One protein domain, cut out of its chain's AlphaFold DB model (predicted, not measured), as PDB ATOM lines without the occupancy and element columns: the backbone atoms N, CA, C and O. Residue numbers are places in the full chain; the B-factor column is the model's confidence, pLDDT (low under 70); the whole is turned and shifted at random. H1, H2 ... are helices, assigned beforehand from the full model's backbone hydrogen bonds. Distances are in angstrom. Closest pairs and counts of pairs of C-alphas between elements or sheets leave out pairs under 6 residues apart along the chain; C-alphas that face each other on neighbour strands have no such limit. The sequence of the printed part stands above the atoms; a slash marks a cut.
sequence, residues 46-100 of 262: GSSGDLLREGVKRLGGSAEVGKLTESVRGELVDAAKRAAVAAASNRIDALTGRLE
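This is residues 46 to 100 of the 262 residues of an uncharacterized protein of Rhodococcus sp. SGAir0479 (UniProt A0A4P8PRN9). Two helices meet near their ends as a lopsided V, a short arm H1 and a long arm H2, with the tight link at residues 61 and 62 in the corner. The long arm has a kink of 33 degrees near residue 71, and the V is flat, its C-alphas spanning 54 by 32 by 6 A. The printed part has 55 residues with two named helices, H1 then H2, and no named strand; the class is all helix. The whole is extended, with a radius of gyration of the C-alphas of 17.9 A.

After Gly 46, H1 holds residues 47 to 60, beginning at C-alpha 47 at (91.516, 132.349, 77.358) and measuring 19.7 A from first to last C-alpha. H2 holds residues 63 to 100 and measures 54.5 A, from C-alpha 63 at (69.490, 134.599, 92.123) to C-alpha 100 at (85.342, 86.138, 72.847).

H1 and H2 are close but not clearly touching, with 2 pairs of C-alphas within 8 A. Their closest C-alphas, those of Gly 60 and Gly 66, are 5.7 A apart. They run opposite ways at a steep tilt of 49 degrees, and their centres are 23.6 A apart. Residues 46 to 58, 61 to 68 and 70 to 100 stand free. In H1 every O i to N i+4 pair is within hydrogen-bond range; in H2 it is 32 of 34.

The two C-alphas farthest apart, those of Ala 63 and Glu 100, are 54.5 A apart, and those of Gly 46 and Glu 100, the first and last printed, are 45.6 A apart. The printed part has no cut, and the link from H1 to H2 is tight. The mean pLDDT of the printed part is 73.8, and 18 residues are under 70: residues 46 to 48, residue 50, residues 60 to 69 and residues 97 to 100.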
ATOM      1  N   GLY A  46      95.247 130.252  76.088       57.50
ATOM      2  CA  GLY A  46      94.861 130.441  77.498       57.50
ATOM      3  C   GLY A  46      93.419 130.860  77.831       57.50
ATOM      4  O   GLY A  46      92.928 130.497  78.892       57.50
ATOM      5  N   SER A  47      92.712 131.581  76.961       61.78
ATOM      6  CA  SER A  47      91.516 132.349  77.358       61.78
ATOM      7  C   SER A  47      90.172 131.608  77.316       61.78
ATOM      8  O   SER A  47      89.187 132.106  77.859       61.78
ATOM      9  N   SER A  48      90.085 130.423  76.702       63.72
ATOM     10  CA  SER A  48      88.805 129.703  76.553       63.72
ATOM     11  C   SER A  48      88.185 129.287  77.892       63.72
ATOM     12  O   SER A  48      86.965 129.336  78.035       63.72
ATOM     13  N   GLY A  49      89.014 128.923  78.877       70.88
ATOM     14  CA  GLY A  49      88.564 128.591  80.232       70.88
ATOM     15  C   GLY A  49      88.079 129.818  81.006       70.88
ATOM     16  O   GLY A  49      87.027 129.762  81.636       70.88
ATOM     17  N   ASP A  50      88.785 130.947  80.901       68.12
ATOM     18  CA  ASP A  50      88.412 132.191  81.585       68.12
ATOM     19  C   ASP A  50      87.127 132.808  81.025       68.12
ATOM     20  O   ASP A  50      86.299 133.292  81.793       68.12
ATOM     21  N   LEU A  51      86.898 132.728  79.709       75.25
ATOM     22  CA  LEU A  51      85.638 133.163  79.093       75.25
ATOM     23  C   LEU A  51      84.450 132.293  79.526       75.25
ATOM     24  O   LEU A  51      83.365 132.817  79.779       75.25
ATOM     25  N   LEU A  52      84.655 130.978  79.662       77.25
ATOM     26  CA  LEU A  52      83.667 130.067  80.247       77.25
ATOM     27  C   LEU A  52      83.403 130.407  81.717       77.25
ATOM     28  O   LEU A  52      82.250 130.476  82.135       77.25
ATOM     29  N   ARG A  53      84.458 130.671  82.492       74.81
ATOM     30  CA  ARG A  53      84.372 130.983  83.922       74.81
ATOM     31  C   ARG A  53      83.692 132.327  84.184       74.81
ATOM     32  O   ARG A  53      82.850 132.401  85.071       74.81
ATOM     33  N   GLU A  54      83.987 133.356  83.392       77.50
ATOM     34  CA  GLU A  54      83.303 134.656  83.424       77.50
ATOM     35  C   GLU A  54      81.847 134.538  82.938       77.50
ATOM     36  O   GLU A  54      80.951 135.133  83.535       77.50
ATOM     37  N   GLY A  55      81.577 133.714  81.918       76.50
ATOM     38  CA  GLY A  55      80.218 133.408  81.461       76.50
ATOM     39  C   GLY A  55      79.369 132.738  82.545       76.50
ATOM     40  O   GLY A  55      78.289 133.226  82.872       76.50
ATOM     41  N   VAL A  56      79.888 131.673  83.165       76.19
ATOM     42  CA  VAL A  56      79.247 130.962  84.287       76.19
ATOM     43  C   VAL A  56      79.088 131.879  85.502       76.19
ATOM     44  O   VAL A  56      78.029 131.881  86.121       76.19
ATOM     45  N   LYS A  57      80.085 132.714  85.816       71.62
ATOM     46  CA  LYS A  57      80.020 133.685  86.922       71.62
ATOM     47  C   LYS A  57      78.956 134.763  86.694       71.62
ATOM     48  O   LYS A  57      78.273 135.143  87.641       71.62
ATOM     49  N   ARG A  58      78.775 135.231  85.453       73.88
ATOM     50  CA  ARG A  58      77.693 136.165  85.090       73.88
ATOM     51  C   ARG A  58      76.315 135.513  85.121       73.88
ATOM     52  O   ARG A  58      75.362 136.171  85.519       73.88
ATOM     53  N   LEU A  59      76.209 134.244  84.729       70.75
ATOM     54  CA  LEU A  59      74.933 133.523  84.708       70.75
ATOM     55  C   LEU A  59      74.493 133.095  86.120       70.75
ATOM     56  O   LEU A  59      73.341 133.301  86.491       70.75
ATOM     57  N   GLY A  60      75.424 132.593  86.937       69.56
ATOM     58  CA  GLY A  60      75.197 132.234  88.343       69.56
ATOM     59  C   GLY A  60      75.070 133.428  89.296       69.56
ATOM     60  O   GLY A  60      74.669 133.249  90.440       69.56
ATOM     61  N   GLY A  61      75.376 134.648  88.838       67.81
ATOM     62  CA  GLY A  61      75.143 135.883  89.593       67.81
ATOM     63  C   GLY A  61      73.671 136.311  89.667       67.81
ATOM     64  O   GLY A  61      73.347 137.214  90.434       67.81
ATOM     65  N   SER A  62      72.775 135.683  88.893       58.72
ATOM     66  CA  SER A  62      71.329 135.895  89.008       58.72
ATOM     67  C   SER A  62      70.717 134.898  89.995       58.72
ATOM     68  O   SER A  62      70.765 133.685  89.781       58.72
ATOM     69  N   ALA A  63      70.094 135.410  91.061       60.47
ATOM     70  CA  ALA A  63      69.490 134.599  92.123       60.47
ATOM     71  C   ALA A  63      68.337 133.690  91.640       60.47
ATOM     72  O   ALA A  63      68.018 132.697  92.292       60.47
ATOM     73  N   GLU A  64      67.731 134.001  90.491       61.00
ATOM     74  CA  GLU A  64      66.714 133.163  89.843       61.00
ATOM     75  C   GLU A  64      67.338 131.958  89.125       61.00
ATOM     76  O   GLU A  64      66.802 130.850  89.169       61.00
ATOM     77  N   VAL A  65      68.516 132.151  88.520       63.53
ATOM     78  CA  VAL A  65      69.250 131.091  87.814       63.53
ATOM     79  C   VAL A  65      69.856 130.102  88.806       63.53
ATOM     80  O   VAL A  65      69.836 128.905  88.538       63.53
ATOM     81  N   GLY A  66      70.336 130.569  89.966       67.50
ATOM     82  CA  GLY A  66      70.904 129.706  91.010       67.50
ATOM     83  C   GLY A  66      69.963 128.570  91.424       67.50
ATOM     84  O   GLY A  66      70.346 127.408  91.346       67.50
ATOM     85  N   LYS A  67      68.700 128.888  91.741       65.25
ATOM     86  CA  LYS A  67      67.691 127.903  92.177       65.25
ATOM     87  C   LYS A  67      67.352 126.872  91.099       65.25
ATOM     88  O   LYS A  67      67.260 125.687  91.395       65.25
ATOM     89  N   LEU A  68      67.195 127.314  89.847       68.19
ATOM     90  CA  LEU A  68      66.935 126.404  88.727       68.19
ATOM     91  C   LEU A  68      68.163 125.532  88.424       68.19
ATOM     92  O   LEU A  68      68.027 124.352  88.110       68.19
ATOM     93  N   THR A  69      69.363 126.102  88.559       69.88
ATOM     94  CA  THR A  69      70.617 125.366  88.387       69.88
ATOM     95  C   THR A  69      70.799 124.334  89.492       69.88
ATOM     96  O   THR A  69      71.250 123.250  89.177       69.88
ATOM     97  N   GLU A  70      70.440 124.607  90.747       72.38
ATOM     98  CA  GLU A  70      70.604 123.664  91.864       72.38
ATOM     99  C   GLU A  70      69.822 122.357  91.630       72.38
ATOM    100  O   GLU A  70      70.421 121.279  91.612       72.38
ATOM    101  N   SER A  71      68.519 122.452  91.330       74.06
ATOM    102  CA  SER A  71      67.673 121.284  91.045       74.06
ATOM    103  C   SER A  71      68.135 120.523  89.800       74.06
ATOM    104  O   SER A  71      68.353 119.313  89.850       74.06
ATOM    105  N   VAL A  72      68.360 121.234  88.686       77.31
ATOM    106  CA  VAL A  72      68.756 120.609  87.411       77.31
ATOM    107  C   VAL A  72      70.190 120.064  87.470       77.31
ATOM    108  O   VAL A  72      70.505 119.084  86.802       77.31
ATOM    109  N   ARG A  73      71.074 120.643  88.292       79.50
ATOM    110  CA  ARG A  73      72.437 120.139  88.525       79.50
ATOM    111  C   ARG A  73      72.427 118.852  89.333       79.50
ATOM    112  O   ARG A  73      73.254 118.001  89.034       79.50
ATOM    113  N   GLY A  74      71.524 118.692  90.302       85.12
ATOM    114  CA  GLY A  74      71.346 117.421  91.008       85.12
ATOM    115  C   GLY A  74      71.025 116.290  90.029       85.12
ATOM    116  O   GLY A  74      71.779 115.322  89.930       85.12
ATOM    117  N   GLU A  75      69.979 116.476  89.221       83.56
ATOM    118  CA  GLU A  75      69.566 115.498  88.206       83.56
ATOM    119  C   GLU A  75      70.634 115.278  87.123       83.56
ATOM    120  O   GLU A  75      70.902 114.138  86.751       83.56
ATOM    121  N   LEU A  76      71.303 116.336  86.643       83.88
ATOM    122  CA  LEU A  76      72.386 116.212  85.658       83.88
ATOM    123  C   LEU A  76      73.626 115.511  86.212       83.88
ATOM    124  O   LEU A  76      74.258 114.763  85.472       83.88
ATOM    125  N   VAL A  77      74.007 115.750  87.470       88.50
ATOM    126  CA  VAL A  77      75.163 115.085  88.089       88.50
ATOM    127  C   VAL A  77      74.858 113.609  88.315       88.50
ATOM    128  O   VAL A  77      75.715 112.777  88.020       88.50
ATOM    129  N   ASP A  78      73.647 113.263  88.754       85.00
ATOM    130  CA  ASP A  78      73.272 111.861  88.937       85.00
ATOM    131  C   ASP A  78      73.103 111.131  87.592       85.00
ATOM    132  O   ASP A  78      73.653 110.046  87.399       85.00
ATOM    133  N   ALA A  79      72.474 111.765  86.595       85.44
ATOM    134  CA  ALA A  79      72.412 111.247  85.229       85.44
ATOM    135  C   ALA A  79      73.808 111.100  84.597       85.44
ATOM    136  O   ALA A  79      74.078 110.097  83.939       85.44
ATOM    137  N   ALA A  80      74.723 112.049  84.827       80.81
ATOM    138  CA  ALA A  80      76.110 111.957  84.370       80.81
ATOM    139  C   ALA A  80      76.883 110.846  85.094       80.81
ATOM    140  O   ALA A  80      77.659 110.146  84.449       80.81
ATOM    141  N   LYS A  81      76.652 110.634  86.396       85.75
ATOM    142  CA  LYS A  81      77.242 109.528  87.163       85.75
ATOM    143  C   LYS A  81      76.751 108.181  86.627       85.75
ATOM    144  O   LYS A  81      77.576 107.328  86.311       85.75
ATOM    145  N   ARG A  82      75.439 108.020  86.422       86.25
ATOM    146  CA  ARG A  82      74.838 106.820  85.806       86.25
ATOM    147  C   ARG A  82      75.352 106.590  84.382       86.25
ATOM    148  O   ARG A  82      75.711 105.467  84.047       86.25
ATOM    149  N   ALA A  83      75.455 107.638  83.563       83.62
ATOM    150  CA  ALA A  83      75.988 107.546  82.202       83.62
ATOM    151  C   ALA A  83      77.493 107.220  82.174       83.62
ATOM    152  O   ALA A  83      77.929 106.463  81.312       83.62
ATOM    153  N   ALA A  84      78.283 107.747  83.113       85.56
ATOM    154  CA  ALA A  84      79.702 107.425  83.251       85.56
ATOM    155  C   ALA A  84      79.915 105.975  83.710       85.56
ATOM    156  O   ALA A  84      80.780 105.296  83.161       85.56
ATOM    157  N   VAL A  85      79.101 105.486  84.654       89.06
ATOM    158  CA  VAL A  85      79.085 104.072  85.064       89.06
ATOM    159  C   VAL A  85      78.683 103.185  83.885       89.06
ATOM    160  O   VAL A  85      79.439 102.290  83.535       89.06
ATOM    161  N   ALA A  86      77.582 103.486  83.190       84.31
ATOM    162  CA  ALA A  86      77.147 102.722  82.017       84.31
ATOM    163  C   ALA A  86      78.184 102.730  80.876       84.31
ATOM    164  O   ALA A  86      78.393 101.710  80.225       84.31
ATOM    165  N   ALA A  87      78.880 103.849  80.648       76.62
ATOM    166  CA  ALA A  87      79.967 103.932  79.673       76.62
ATOM    167  C   ALA A  87      81.226 103.161  80.115       76.62
ATOM    168  O   ALA A  87      81.948 102.644  79.265       76.62
ATOM    169  N   ALA A  88      81.493 103.070  81.423       77.25
ATOM    170  CA  ALA A  88      82.559 102.237  81.970       77.25
ATOM    171  C   ALA A  88      82.222 100.743  81.836       77.25
ATOM    172  O   ALA A  88      83.059 100.000  81.329       77.25
ATOM    173  N   SER A  89      80.994 100.331  82.178       76.19
ATOM    174  CA  SER A  89      80.477  98.974  81.949       76.19
ATOM    175  C   SER A  89      80.584  98.596  80.475       76.19
ATOM    176  O   SER A  89      81.333  97.684  80.149       76.19
ATOM    177  N   ASN A  90      80.022  99.403  79.566       73.81
ATOM    178  CA  ASN A  90      80.076  99.148  78.122       73.81
ATOM    179  C   ASN A  90      81.516  99.052  77.577       73.81
ATOM    180  O   ASN A  90      81.756  98.414  76.556       73.81
ATOM    181  N   ARG A  91      82.501  99.671  78.246       73.69
ATOM    182  CA  ARG A  91      83.926  99.552  77.894       73.69
ATOM    183  C   ARG A  91      84.560  98.251  78.390       73.69
ATOM    184  O   ARG A  91      85.493  97.775  77.748       73.69
ATOM    185  N   ILE A  92      84.080  97.697  79.503       78.12
ATOM    186  CA  ILE A  92      84.441  96.359  79.994       78.12
ATOM    187  C   ILE A  92      83.770  95.307  79.102       78.12
ATOM    188  O   ILE A  92      84.462  94.435  78.582       78.12
ATOM    189  N   ASP A  93      82.477  95.459  78.815       71.50
ATOM    190  CA  ASP A  93      81.707  94.568  77.938       71.50
ATOM    191  C   ASP A  93      82.298  94.511  76.520       71.50
ATOM    192  O   ASP A  93      82.501  93.430  75.974       71.50
ATOM    193  N   ALA A  94      82.695  95.653  75.942       70.44
ATOM    194  CA  ALA A  94      83.389  95.695  74.651       70.44
ATOM    195  C   ALA A  94      84.803  95.072  74.684       70.44
ATOM    196  O   ALA A  94      85.321  94.655  73.643       70.44
ATOM    197  N   LEU A  95      85.445  94.995  75.857       71.62
ATOM    198  CA  LEU A  95      86.731  94.315  76.029       71.62
ATOM    199  C   LEU A  95      86.538  92.793  76.109       71.62
ATOM    200  O   LEU A  95      87.259  92.054  75.438       71.62
ATOM    201  N   THR A  96      85.531  92.338  76.858       72.50
ATOM    202  CA  THR A  96      85.121  90.927  76.962       72.50
ATOM    203  C   THR A  96      84.615  90.398  75.621       72.50
ATOM    204  O   THR A  96      85.129  89.400  75.123       72.50
ATOM    205  N   GLY A  97      83.727  91.140  74.953       68.31
ATOM    206  CA  GLY A  97      83.241  90.822  73.609       68.31
ATOM    207  C   GLY A  97      84.344  90.814  72.545       68.31
ATOM    208  O   GLY A  97      84.235  90.091  71.559       68.31
ATOM    209  N   ARG A  98      85.461  91.534  72.748       64.94
ATOM    210  CA  ARG A  98      86.676  91.353  71.930       64.94
ATOM    211  C   ARG A  98      87.476  90.110  72.299       64.94
ATOM    212  O   ARG A  98      88.085  89.540  71.402       64.94
ATOM    213  N   LEU A  99      87.518  89.686  73.556       65.25
ATOM    214  CA  LEU A  99      88.213  88.457  73.960       65.25
ATOM    215  C   LEU A  99      87.483  87.197  73.470       65.25
ATOM    216  O   LEU A  99      88.145  86.276  72.993       65.25
ATOM    217  N   GLU A 100      86.149  87.187  73.488       63.59
ATOM    218  CA  GLU A 100      85.342  86.138  72.847       63.59
ATOM    219  C   GLU A 100      85.347  86.291  71.316       63.59
ATOM    220  O   GLU A 100      85.745  85.369  70.603       63.59
TER     221      GLU A 100